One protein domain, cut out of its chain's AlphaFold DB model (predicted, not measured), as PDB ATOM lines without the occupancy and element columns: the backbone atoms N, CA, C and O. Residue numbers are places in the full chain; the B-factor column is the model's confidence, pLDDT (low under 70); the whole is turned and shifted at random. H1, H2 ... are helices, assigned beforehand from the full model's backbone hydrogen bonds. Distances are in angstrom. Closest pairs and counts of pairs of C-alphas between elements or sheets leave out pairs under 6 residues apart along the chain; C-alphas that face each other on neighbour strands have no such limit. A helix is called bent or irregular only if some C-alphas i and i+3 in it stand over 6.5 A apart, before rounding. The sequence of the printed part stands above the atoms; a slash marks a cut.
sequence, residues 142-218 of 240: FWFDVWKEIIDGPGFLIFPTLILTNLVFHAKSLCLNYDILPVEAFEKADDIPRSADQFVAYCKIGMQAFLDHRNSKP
ATOM      1  N   PHE A 142     147.320 179.507 108.469       57.06
ATOM      2  CA  PHE A 142     145.861 179.426 108.411       57.06
ATOM      3  C   PHE A 142     145.377 180.110 107.124       57.06
ATOM      4  O   PHE A 142     144.809 181.196 107.159       57.06
ATOM      5  N   TRP A 143     145.682 179.495 105.980       45.69
ATOM      6  CA  TRP A 143     145.196 179.913 104.669       45.69
ATOM      7  C   TRP A 143     143.855 179.228 104.435       45.69
ATOM      8  O   TRP A 143     143.788 177.999 104.400       45.69
ATOM      9  N   PHE A 144     142.785 180.004 104.312       51.84
ATOM     10  CA  PHE A 144     141.453 179.464 104.086       51.84
ATOM     11  C   PHE A 144     140.878 179.989 102.774       51.84
ATOM     12  O   PHE A 144     140.217 181.019 102.745       51.84
ATOM     13  N   ASP A 145     141.013 179.197 101.711       39.47
ATOM     14  CA  ASP A 145     140.178 179.320 100.501       39.47
ATOM     15  C   ASP A 145     138.729 178.814 100.735       39.47
ATOM     16  O   ASP A 145     137.888 178.792  99.836       39.47
ATOM     17  N   VAL A 146     138.417 178.428 101.977       42.41
ATOM     18  CA  VAL A 146     137.268 177.606 102.384       42.41
ATOM     19  C   VAL A 146     136.098 178.438 102.929       42.41
ATOM     20  O   VAL A 146     135.095 177.876 103.359       42.41
ATOM     21  N   TRP A 147     136.162 179.780 102.885       50.16
ATOM     22  CA  TRP A 147     135.014 180.627 103.261       50.16
ATOM     23  C   TRP A 147     133.740 180.161 102.550       50.16
ATOM     24  O   TRP A 147     132.695 180.039 103.177       50.16
ATOM     25  N   LYS A 148     133.848 179.797 101.266       45.16
ATOM     26  CA  LYS A 148     132.732 179.236 100.497       45.16
ATOM     27  C   LYS A 148     132.208 177.920 101.075       45.16
ATOM     28  O   LYS A 148     131.005 177.756 101.154       45.16
ATOM     29  N   GLU A 149     133.046 176.997 101.545       42.16
ATOM     30  CA  GLU A 149     132.555 175.701 102.052       42.16
ATOM     31  C   GLU A 149     131.983 175.792 103.478       42.16
ATOM     32  O   GLU A 149     131.027 175.085 103.795       42.16
ATOM     33  N   ILE A 150     132.496 176.706 104.318       48.22
ATOM     34  CA  ILE A 150     131.921 177.012 105.644       48.22
ATOM     35  C   ILE A 150     130.504 177.592 105.496       48.22
ATOM     36  O   ILE A 150     129.612 177.294 106.295       48.22
ATOM     37  N   ILE A 151     130.318 178.432 104.476       50.16
ATOM     38  CA  ILE A 151     129.126 179.260 104.274       50.16
ATOM     39  C   ILE A 151     128.079 178.540 103.401       50.16
ATOM     40  O   ILE A 151     126.892 178.579 103.720       50.16
ATOM     41  N   ASP A 152     128.510 177.833 102.351       41.06
ATOM     42  CA  ASP A 152     127.642 177.281 101.300       41.06
ATOM     43  C   ASP A 152     127.419 175.749 101.412       41.06
ATOM     44  O   ASP A 152     126.574 175.191 100.707       41.06
ATOM     45  N   GLY A 153     128.126 175.040 102.305       40.47
ATOM     46  CA  GLY A 153     128.000 173.586 102.503       40.47
ATOM     47  C   GLY A 153     126.864 173.158 103.459       40.47
ATOM     48  O   GLY A 153     126.576 173.845 104.444       40.47
ATOM     49  N   PRO A 154     126.191 172.005 103.236       34.41
ATOM     50  CA  PRO A 154     125.275 171.419 104.212       34.41
ATOM     51  C   PRO A 154     126.064 170.824 105.388       34.41
ATOM     52  O   PRO A 154     126.356 169.634 105.423       34.41
ATOM     53  N   GLY A 155     126.373 171.664 106.373       40.62
ATOM     54  CA  GLY A 155     127.005 171.251 107.621       40.62
ATOM     55  C   GLY A 155     128.531 171.327 107.591       40.62
ATOM     56  O   GLY A 155     129.182 170.958 106.620       40.62
ATOM     57  N   PHE A 156     129.070 171.819 108.706       42.66
ATOM     58  CA  PHE A 156     130.480 171.928 109.073       42.66
ATOM     59  C   PHE A 156     131.302 170.662 108.740       42.66
ATOM     60  O   PHE A 156     131.479 169.783 109.585       42.66
ATOM     61  N   LEU A 157     131.858 170.571 107.532       35.81
ATOM     62  CA  LEU A 157     132.850 169.553 107.181       35.81
ATOM     63  C   LEU A 157     134.250 169.977 107.683       35.81
ATOM     64  O   LEU A 157     134.979 170.711 107.037       35.81
ATOM     65  N   ILE A 158     134.566 169.538 108.907       40.84
ATOM     66  CA  ILE A 158     135.843 168.965 109.397       40.84
ATOM     67  C   ILE A 158     137.185 169.593 108.892       40.84
ATOM     68  O   ILE A 158     137.727 169.169 107.880       40.84
ATOM     69  N   PHE A 159     137.787 170.418 109.781       39.44
ATOM     70  CA  PHE A 159     139.218 170.808 109.986       39.44
ATOM     71  C   PHE A 159     139.909 171.745 108.969       39.44
ATOM     72  O   PHE A 159     139.807 171.519 107.771       39.44
ATOM     73  N   PRO A 160     140.668 172.777 109.428       43.28
ATOM     74  CA  PRO A 160     141.567 172.844 110.588       43.28
ATOM     75  C   PRO A 160     141.159 173.845 111.694       43.28
ATOM     76  O   PRO A 160     140.792 174.992 111.467       43.28
ATOM     77  N   THR A 161     141.322 173.390 112.937       54.00
ATOM     78  CA  THR A 161     141.145 174.093 114.221       54.00
ATOM     79  C   THR A 161     139.718 174.535 114.550       54.00
ATOM     80  O   THR A 161     139.289 175.653 114.303       54.00
ATOM     81  N   LEU A 162     138.994 173.650 115.241       63.00
ATOM     82  CA  LEU A 162     137.732 173.937 115.932       63.00
ATOM     83  C   LEU A 162     137.772 175.225 116.789       63.00
ATOM     84  O   LEU A 162     136.725 175.800 117.068       63.00
ATOM     85  N   ILE A 163     138.954 175.720 117.157       72.62
ATOM     86  CA  ILE A 163     139.119 177.008 117.830       72.62
ATOM     87  C   ILE A 163     138.583 178.184 116.996       72.62
ATOM     88  O   ILE A 163     137.878 179.043 117.527       72.62
ATOM     89  N   LEU A 164     138.803 178.164 115.675       72.38
ATOM     90  CA  LEU A 164     138.334 179.195 114.751       72.38
ATOM     91  C   LEU A 164     136.821 179.256 114.707       72.38
ATOM     92  O   LEU A 164     136.262 180.341 114.719       72.38
ATOM     93  N   THR A 165     136.151 178.103 114.748       69.75
ATOM     94  CA  THR A 165     134.682 178.062 114.753       69.75
ATOM     95  C   THR A 165     134.060 178.750 115.970       69.75
ATOM     96  O   THR A 165     132.882 179.070 115.918       69.75
ATOM     97  N   ASN A 166     134.828 179.003 117.035       78.12
ATOM     98  CA  ASN A 166     134.373 179.803 118.170       78.12
ATOM     99  C   ASN A 166     134.774 181.281 118.028       78.12
ATOM    100  O   ASN A 166     133.993 182.151 118.391       78.12
ATOM    101  N   LEU A 167     135.947 181.577 117.455       84.25
ATOM    102  CA  LEU A 167     136.407 182.953 117.217       84.25
ATOM    103  C   LEU A 167     135.616 183.676 116.120       84.25
ATOM    104  O   LEU A 167     135.404 184.879 116.217       84.25
ATOM    105  N   VAL A 168     135.114 182.955 115.113       81.50
ATOM    106  CA  VAL A 168     134.299 183.537 114.027       81.50
ATOM    107  C   VAL A 168     133.033 184.230 114.535       81.50
ATOM    108  O   VAL A 168     132.611 185.221 113.949       81.50
ATOM    109  N   PHE A 169     132.453 183.776 115.653       83.38
ATOM    110  CA  PHE A 169     131.309 184.450 116.287       83.38
ATOM    111  C   PHE A 169     131.667 185.825 116.860       83.38
ATOM    112  O   PHE A 169     130.782 186.648 117.073       83.38
ATOM    113  N   HIS A 170     132.956 186.086 117.058       90.25
ATOM    114  CA  HIS A 170     133.495 187.331 117.578       90.25
ATOM    115  C   HIS A 170     134.330 188.082 116.533       90.25
ATOM    116  O   HIS A 170     135.079 188.979 116.901       90.25
ATOM    117  N   ALA A 171     134.202 187.767 115.235       90.88
ATOM    118  CA  ALA A 171     135.016 188.369 114.173       90.88
ATOM    119  C   ALA A 171     134.990 189.908 114.190       90.88
ATOM    120  O   ALA A 171     136.039 190.538 114.068       90.88
ATOM    121  N   LYS A 172     133.807 190.511 114.400       93.44
ATOM    122  CA  LYS A 172     133.663 191.967 114.561       93.44
ATOM    123  C   LYS A 172     134.440 192.466 115.781       93.44
ATOM    124  O   LYS A 172     135.290 193.335 115.635       93.44
ATOM    125  N   SER A 173     134.186 191.899 116.963       94.81
ATOM    126  CA  SER A 173     134.852 192.303 118.210       94.81
ATOM    127  C   SER A 173     136.367 192.165 118.120       94.81
ATOM    128  O   SER A 173     137.066 193.103 118.467       94.81
ATOM    129  N   LEU A 174     136.866 191.055 117.568       96.19
ATOM    130  CA  LEU A 174     138.291 190.837 117.332       96.19
ATOM    131  C   LEU A 174     138.878 191.948 116.457       96.19
ATOM    132  O   LEU A 174     139.880 192.550 116.825       96.19
ATOM    133  N   CYS A 175     138.245 192.266 115.326       97.06
ATOM    134  CA  CYS A 175     138.753 193.321 114.450       97.06
ATOM    135  C   CYS A 175     138.776 194.687 115.130       97.06
ATOM    136  O   CYS A 175     139.734 195.429 114.948       97.06
ATOM    137  N   LEU A 176     137.739 195.010 115.901       97.00
ATOM    138  CA  LEU A 176     137.639 196.304 116.560       97.00
ATOM    139  C   LEU A 176     138.542 196.409 117.798       97.00
ATOM    140  O   LEU A 176     138.989 197.498 118.115       97.00
ATOM    141  N   ASN A 177     138.786 195.314 118.519       97.00
ATOM    142  CA  ASN A 177     139.613 195.313 119.733       97.00
ATOM    143  C   ASN A 177     141.116 195.261 119.430       97.00
ATOM    144  O   ASN A 177     141.910 195.733 120.232       97.00
ATOM    145  N   TYR A 178     141.504 194.723 118.271       96.69
ATOM    146  CA  TYR A 178     142.882 194.780 117.769       96.69
ATOM    147  C   TYR A 178     143.132 195.963 116.814       96.69
ATOM    148  O   TYR A 178     144.171 195.992 116.156       96.69
ATOM    149  N   ASP A 179     142.177 196.892 116.676       97.00
ATOM    150  CA  ASP A 179     142.252 198.043 115.760       97.00
ATOM    151  C   ASP A 179     142.588 197.666 114.297       97.00
ATOM    152  O   ASP A 179     143.319 198.356 113.587       97.00
ATOM    153  N   ILE A 180     142.053 196.536 113.825       97.25
ATOM    154  CA  ILE A 180     142.322 195.971 112.491       97.25
ATOM    155  C   ILE A 180     141.407 196.594 111.440       97.25
ATOM    156  O   ILE A 180     141.843 196.931 110.341       97.25
ATOM    157  N   LEU A 181     140.118 196.707 111.765       97.38
ATOM    158  CA  LEU A 181     139.101 197.324 110.920       97.38
ATOM    159  C   LEU A 181     138.217 198.212 111.786       97.38
ATOM    160  O   LEU A 181     137.902 197.814 112.907       97.38
ATOM    161  N   PRO A 182     137.778 199.369 111.274       96.75
ATOM    162  CA  PRO A 182     136.933 200.270 112.033       96.75
ATOM    163  C   PRO A 182     135.462 199.812 111.969       96.75
ATOM    164  O   PRO A 182     135.107 198.909 111.202       96.75
ATOM    165  N   VAL A 183     134.592 200.400 112.793       95.38
ATOM    166  CA  VAL A 183     133.189 199.955 112.929       95.38
ATOM    167  C   VAL A 183     132.409 200.081 111.617       95.38
ATOM    168  O   VAL A 183     131.585 199.220 111.307       95.38
ATOM    169  N   GLU A 184     132.749 201.077 110.804       96.81
ATOM    170  CA  GLU A 184     132.132 201.396 109.517       96.81
ATOM    171  C   GLU A 184     132.306 200.256 108.505       96.81
ATOM    172  O   GLU A 184     131.451 200.030 107.648       96.81
ATOM    173  N   ALA A 185     133.380 199.465 108.631       96.62
ATOM    174  CA  ALA A 185     133.600 198.295 107.782       96.62
ATOM    175  C   ALA A 185     132.472 197.255 107.914       96.62
ATOM    176  O   ALA A 185     132.268 196.446 107.006       96.62
ATOM    177  N   PHE A 186     131.733 197.284 109.026       95.50
ATOM    178  CA  PHE A 186     130.704 196.314 109.377       95.50
ATOM    179  C   PHE A 186     129.267 196.832 109.235       95.50
ATOM    180  O   PHE A 186     128.351 196.024 109.372       95.50
ATOM    181  N   GLU A 187     129.041 198.105 108.893       95.06
ATOM    182  CA  GLU A 187     127.693 198.706 108.790       95.06
ATOM    183  C   GLU A 187     126.753 197.895 107.891       95.06
ATOM    184  O   GLU A 187     125.651 197.528 108.283       95.06
ATOM    185  N   LYS A 188     127.234 197.495 106.707       92.25
ATOM    186  CA  LYS A 188     126.444 196.677 105.771       92.25
ATOM    187  C   LYS A 188     126.065 195.307 106.334       92.25
ATOM    188  O   LYS A 188     125.079 194.728 105.891       92.25
ATOM    189  N   ALA A 189     126.879 194.749 107.229       91.12
ATOM    190  CA  ALA A 189     126.552 193.504 107.916       91.12
ATOM    191  C   ALA A 189     125.579 193.758 109.079       91.12
ATOM    192  O   ALA A 189     124.692 192.939 109.311       91.12
ATOM    193  N   ASP A 190     125.706 194.892 109.770       91.50
ATOM    194  CA  ASP A 190     124.795 195.316 110.839       91.50
ATOM    195  C   ASP A 190     123.358 195.528 110.319       91.50
ATOM    196  O   ASP A 190     122.405 195.190 111.019       91.50
ATOM    197  N   ASP A 191     123.202 195.979 109.068       94.12
ATOM    198  CA  ASP A 191     121.902 196.140 108.393       94.12
ATOM    199  C   ASP A 191     121.169 194.811 108.112       94.12
ATOM    200  O   ASP A 191     119.956 194.791 107.878       94.12
ATOM    201  N   ILE A 192     121.885 193.678 108.107       86.94
ATOM    202  CA  ILE A 192     121.288 192.360 107.871       86.94
ATOM    203  C   ILE A 192     120.596 191.899 109.165       86.94
ATOM    204  O   ILE A 192     121.235 191.863 110.212       86.94
ATOM    205  N   PRO A 193     119.320 191.466 109.138       87.25
ATOM    206  CA  PRO A 193     118.667 190.921 110.325       87.25
ATOM    207  C   PRO A 193     119.453 189.754 110.930       87.25
ATOM    208  O   PRO A 193     120.050 188.960 110.197       87.25
ATOM    209  N   ARG A 194     119.389 189.598 112.258       80.06
ATOM    210  CA  ARG A 194     120.090 188.528 112.989       80.06
ATOM    211  C   ARG A 194     119.779 187.151 112.396       80.06
ATOM    212  O   ARG A 194     118.693 186.606 112.579       80.06
ATOM    213  N   SER A 195     120.746 186.603 111.665       79.50
ATOM    214  CA  SER A 195     120.596 185.415 110.818       79.50
ATOM    215  C   SER A 195     121.964 184.809 110.476       79.50
ATOM    216  O   SER A 195     123.006 185.393 110.783       79.50
ATOM    217  N   ALA A 196     121.979 183.647 109.808       75.56
ATOM    218  CA  ALA A 196     123.217 183.122 109.222       75.56
ATOM    219  C   ALA A 196     123.863 184.114 108.261       75.56
ATOM    220  O   ALA A 196     125.078 184.247 108.277       75.56
ATOM    221  N   ASP A 197     123.072 184.806 107.444       78.69
ATOM    222  CA  ASP A 197     123.605 185.688 106.407       78.69
ATOM    223  C   ASP A 197     124.375 186.862 107.022       78.69
ATOM    224  O   ASP A 197     125.457 187.210 106.546       78.69
ATOM    225  N   GLN A 198     123.883 187.401 108.143       82.75
ATOM    226  CA  GLN A 198     124.610 188.402 108.926       82.75
ATOM    227  C   GLN A 198     125.933 187.838 109.472       82.75
ATOM    228  O   GLN A 198     126.989 188.449 109.317       82.75
ATOM    229  N   PHE A 199     125.898 186.651 110.082       80.06
ATOM    230  CA  PHE A 199     127.096 185.987 110.605       80.06
ATOM    231  C   PHE A 199     128.154 185.753 109.511       80.06
ATOM    232  O   PHE A 199     129.340 186.039 109.690       80.06
ATOM    233  N   VAL A 200     127.710 185.281 108.350       79.69
ATOM    234  CA  VAL A 200     128.521 185.072 107.150       79.69
ATOM    235  C   VAL A 200     129.151 186.383 106.680       79.69
ATOM    236  O   VAL A 200     130.330 186.397 106.319       79.69
ATOM    237  N   ALA A 201     128.393 187.483 106.693       84.75
ATOM    238  CA  ALA A 201     128.894 188.799 106.316       84.75
ATOM    239  C   ALA A 201     130.025 189.261 107.247       84.75
ATOM    240  O   ALA A 201     131.089 189.631 106.751       84.75
ATOM    241  N   TYR A 202     129.863 189.142 108.571       87.44
ATOM    242  CA  TYR A 202     130.937 189.456 109.525       87.44
ATOM    243  C   TYR A 202     132.208 188.646 109.271       87.44
ATOM    244  O   TYR A 202     133.306 189.206 109.269       87.44
ATOM    245  N   CYS A 203     132.066 187.342 109.020       83.12
ATOM    246  CA  CYS A 203     133.203 186.472 108.733       83.12
ATOM    247  C   CYS A 203     133.956 186.925 107.475       83.12
ATOM    248  O   CYS A 203     135.179 187.043 107.503       83.12
ATOM    249  N   LYS A 204     133.231 187.228 106.389       83.50
ATOM    250  CA  LYS A 204     133.825 187.684 105.120       83.50
ATOM    251  C   LYS A 204     134.553 189.021 105.252       83.50
ATOM    252  O   LYS A 204     135.551 189.219 104.570       83.50
ATOM    253  N   ILE A 205     134.048 189.922 106.091       89.38
ATOM    254  CA  ILE A 205     134.637 191.250 106.298       89.38
ATOM    255  C   ILE A 205     135.885 191.150 107.176       89.38
ATOM    256  O   ILE A 205     136.955 191.608 106.789       89.38
ATOM    257  N   GLY A 206     135.743 190.565 108.366       89.56
ATOM    258  CA  GLY A 206     136.752 190.704 109.414       89.56
ATOM    259  C   GLY A 206     137.751 189.562 109.501       89.56
ATOM    260  O   GLY A 206     138.905 189.769 109.862       89.56
ATOM    261  N   MET A 207     137.341 188.335 109.183       87.00
ATOM    262  CA  MET A 207     138.090 187.171 109.648       87.00
ATOM    263  C   MET A 207     139.404 186.965 108.881       87.00
ATOM    264  O   MET A 207     140.400 186.574 109.485       87.00
ATOM    265  N   GLN A 208     139.446 187.288 107.581       84.12
ATOM    266  CA  GLN A 208     140.704 187.276 106.826       84.12
ATOM    267  C   GLN A 208     141.667 188.355 107.336       84.12
ATOM    268  O   GLN A 208     142.809 188.040 107.653       84.12
ATOM    269  N   ALA A 209     141.191 189.593 107.505       89.94
ATOM    270  CA  ALA A 209     142.002 190.694 108.025       89.94
ATOM    271  C   ALA A 209     142.551 190.386 109.429       89.94
ATOM    272  O   ALA A 209     143.719 190.638 109.721       89.94
ATOM    273  N   PHE A 210     141.733 189.763 110.280       91.88
ATOM    274  CA  PHE A 210     142.169 189.272 111.580       91.88
ATOM    275  C   PHE A 210     143.268 188.210 111.475       91.88
ATOM    276  O   PHE A 210     144.259 188.279 112.200       91.88
ATOM    277  N   LEU A 211     143.112 187.217 110.594       87.12
ATOM    278  CA  LEU A 211     144.121 186.173 110.414       87.12
ATOM    279  C   LEU A 211     145.434 186.756 109.893       87.12
ATOM    280  O   LEU A 211     146.496 186.349 110.359       87.12
ATOM    281  N   ASP A 212     145.364 187.727 108.986       87.56
ATOM    282  CA  ASP A 212     146.531 188.435 108.463       87.56
ATOM    283  C   ASP A 212     147.243 189.217 109.577       87.56
ATOM    284  O   ASP A 212     148.453 189.064 109.755       87.56
ATOM    285  N   HIS A 213     146.495 189.963 110.404       91.88
ATOM    286  CA  HIS A 213     147.027 190.636 111.595       91.88
ATOM    287  C   HIS A 213     147.696 189.641 112.549       91.88
ATOM    288  O   HIS A 213     148.863 189.798 112.907       91.88
ATOM    289  N   ARG A 214     146.998 188.565 112.916       90.56
ATOM    290  CA  ARG A 214     147.530 187.513 113.786       90.56
ATOM    291  C   ARG A 214     148.801 186.892 113.203       90.56
ATOM    292  O   ARG A 214     149.750 186.620 113.932       90.56
ATOM    293  N   ASN A 215     148.840 186.641 111.895       87.50
ATOM    294  CA  ASN A 215     149.994 186.034 111.232       87.50
ATOM    295  C   ASN A 215     151.181 186.998 111.111       87.50
ATOM    296  O   ASN A 215     152.316 186.520 111.032       87.50
ATOM    297  N   SER A 216     150.933 188.312 111.138       90.19
ATOM    298  CA  SER A 216     151.974 189.344 111.186       90.19
ATOM    299  C   SER A 216     152.738 189.357 112.515       90.19
ATOM    300  O   SER A 216     153.920 189.704 112.526       90.19
ATOM    301  N   LYS A 217     152.111 188.907 113.616       90.56
ATOM    302  CA  LYS A 217     152.785 188.737 114.909       90.56
ATOM    303  C   LYS A 217     153.845 187.634 114.793       90.56
ATOM    304  O   LYS A 217     153.499 186.515 114.388       90.56
ATOM    305  N   PRO A 218     155.126 187.905 115.101       90.25
ATOM    306  CA  PRO A 218     156.169 186.890 115.044       90.25
ATOM    307  C   PRO A 218     155.916 185.786 116.079       90.25
ATOM    308  O   PRO A 218     155.173 185.962 117.035       90.25
TER     309      PRO A 218
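Overview. This is residues 142 to 218 of the 240 residues of the protein "Ankyrin repeats (3 copies)" of Legionella spiritensis (UniProt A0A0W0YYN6). A long helix, H4, bent near its middle, makes the longest axis, and H2 crosses it at the bend, covering parts of both arms, H4a and H4b. H3 folds back along H4a as a helical hairpin, while the short H1 lies near H4a on its other side, and a long loop, residues 153 to 163, leads from H1 to H2. The printed part has 77 residues with four named helices, H1, H2, H3 and H4 in chain order, and no named strand; its class is all helix. It is compact, with a radius of gyration of the C-alphas of 12.5 A, and spans 37 by 32 by 18 A.

Along the chain. H4, residues 196 to 216, was assigned as one helix by its hydrogen bonds but is bent: C-alphas 205 and 208 are 7.3 A apart. Its arm H4a, residues 196 to 205, begins at C-alpha 196 (123.217, 183.122, 109.222) and is 14.3 A long; its arm H4b, residues 208 to 216, ends at C-alpha 216 (151.974, 189.344, 111.186) and is 12.3 A long. H2, residues 164 to 177, is 16.9 A long and irregular, with C-alphas 169 and 172 8.1 A apart. H3, residues 183 to 190, is 9.8 A long and irregular, with C-alphas 185 and 188 7.6 A apart. H1, residues 147 to 152, is 8.3 A long and begins at C-alpha 147 (135.014, 180.627, 103.261).

Arrangement. The lines of H4a and H4b stand at a steep tilt of 40 degrees. H2 touches H4a with residues 168 to 172 alone, at a steep tilt of 59 degrees, the same way; the closest C-alphas, of Ala 171 and Cys 203, are 6.0 A apart. H2 touches H4b with residues 171 to 175 alone, about perpendicular at 82 degrees; the closest C-alphas, of Cys 175 and Phe 210, are 6.0 A apart. H3 and H4a form a helical hairpin: they touch at a shallow tilt of 26 degrees, opposite ways, with the closest C-alphas, of Ala 189 and Ala 201, 5.5 A apart. H1 and H4a are close but not clearly touching; their closest C-alphas, of Ile 151 and Val 200, are 6.5 A apart. H1 is apart from H2, H3 and H4b. Every O i to N i+4 pair is within hydrogen-bond range in H1, H4a and H4b; in H2 6 of 10 are, and in H3 1 of 4, beside 4 of 5 O i to N i+3 pairs.

Size, cuts and confidence. The two C-alphas farthest apart, of Pro 193 and Pro 218, are 38.0 A apart. The printed part has no cut. The link from H1 to H2, 11 residues, is long; those from H2 to H3 and from H3 to H4 are tight. The mean pLDDT of the printed part is 76.6, and residues 142 to 162 and residue 165 are under 70.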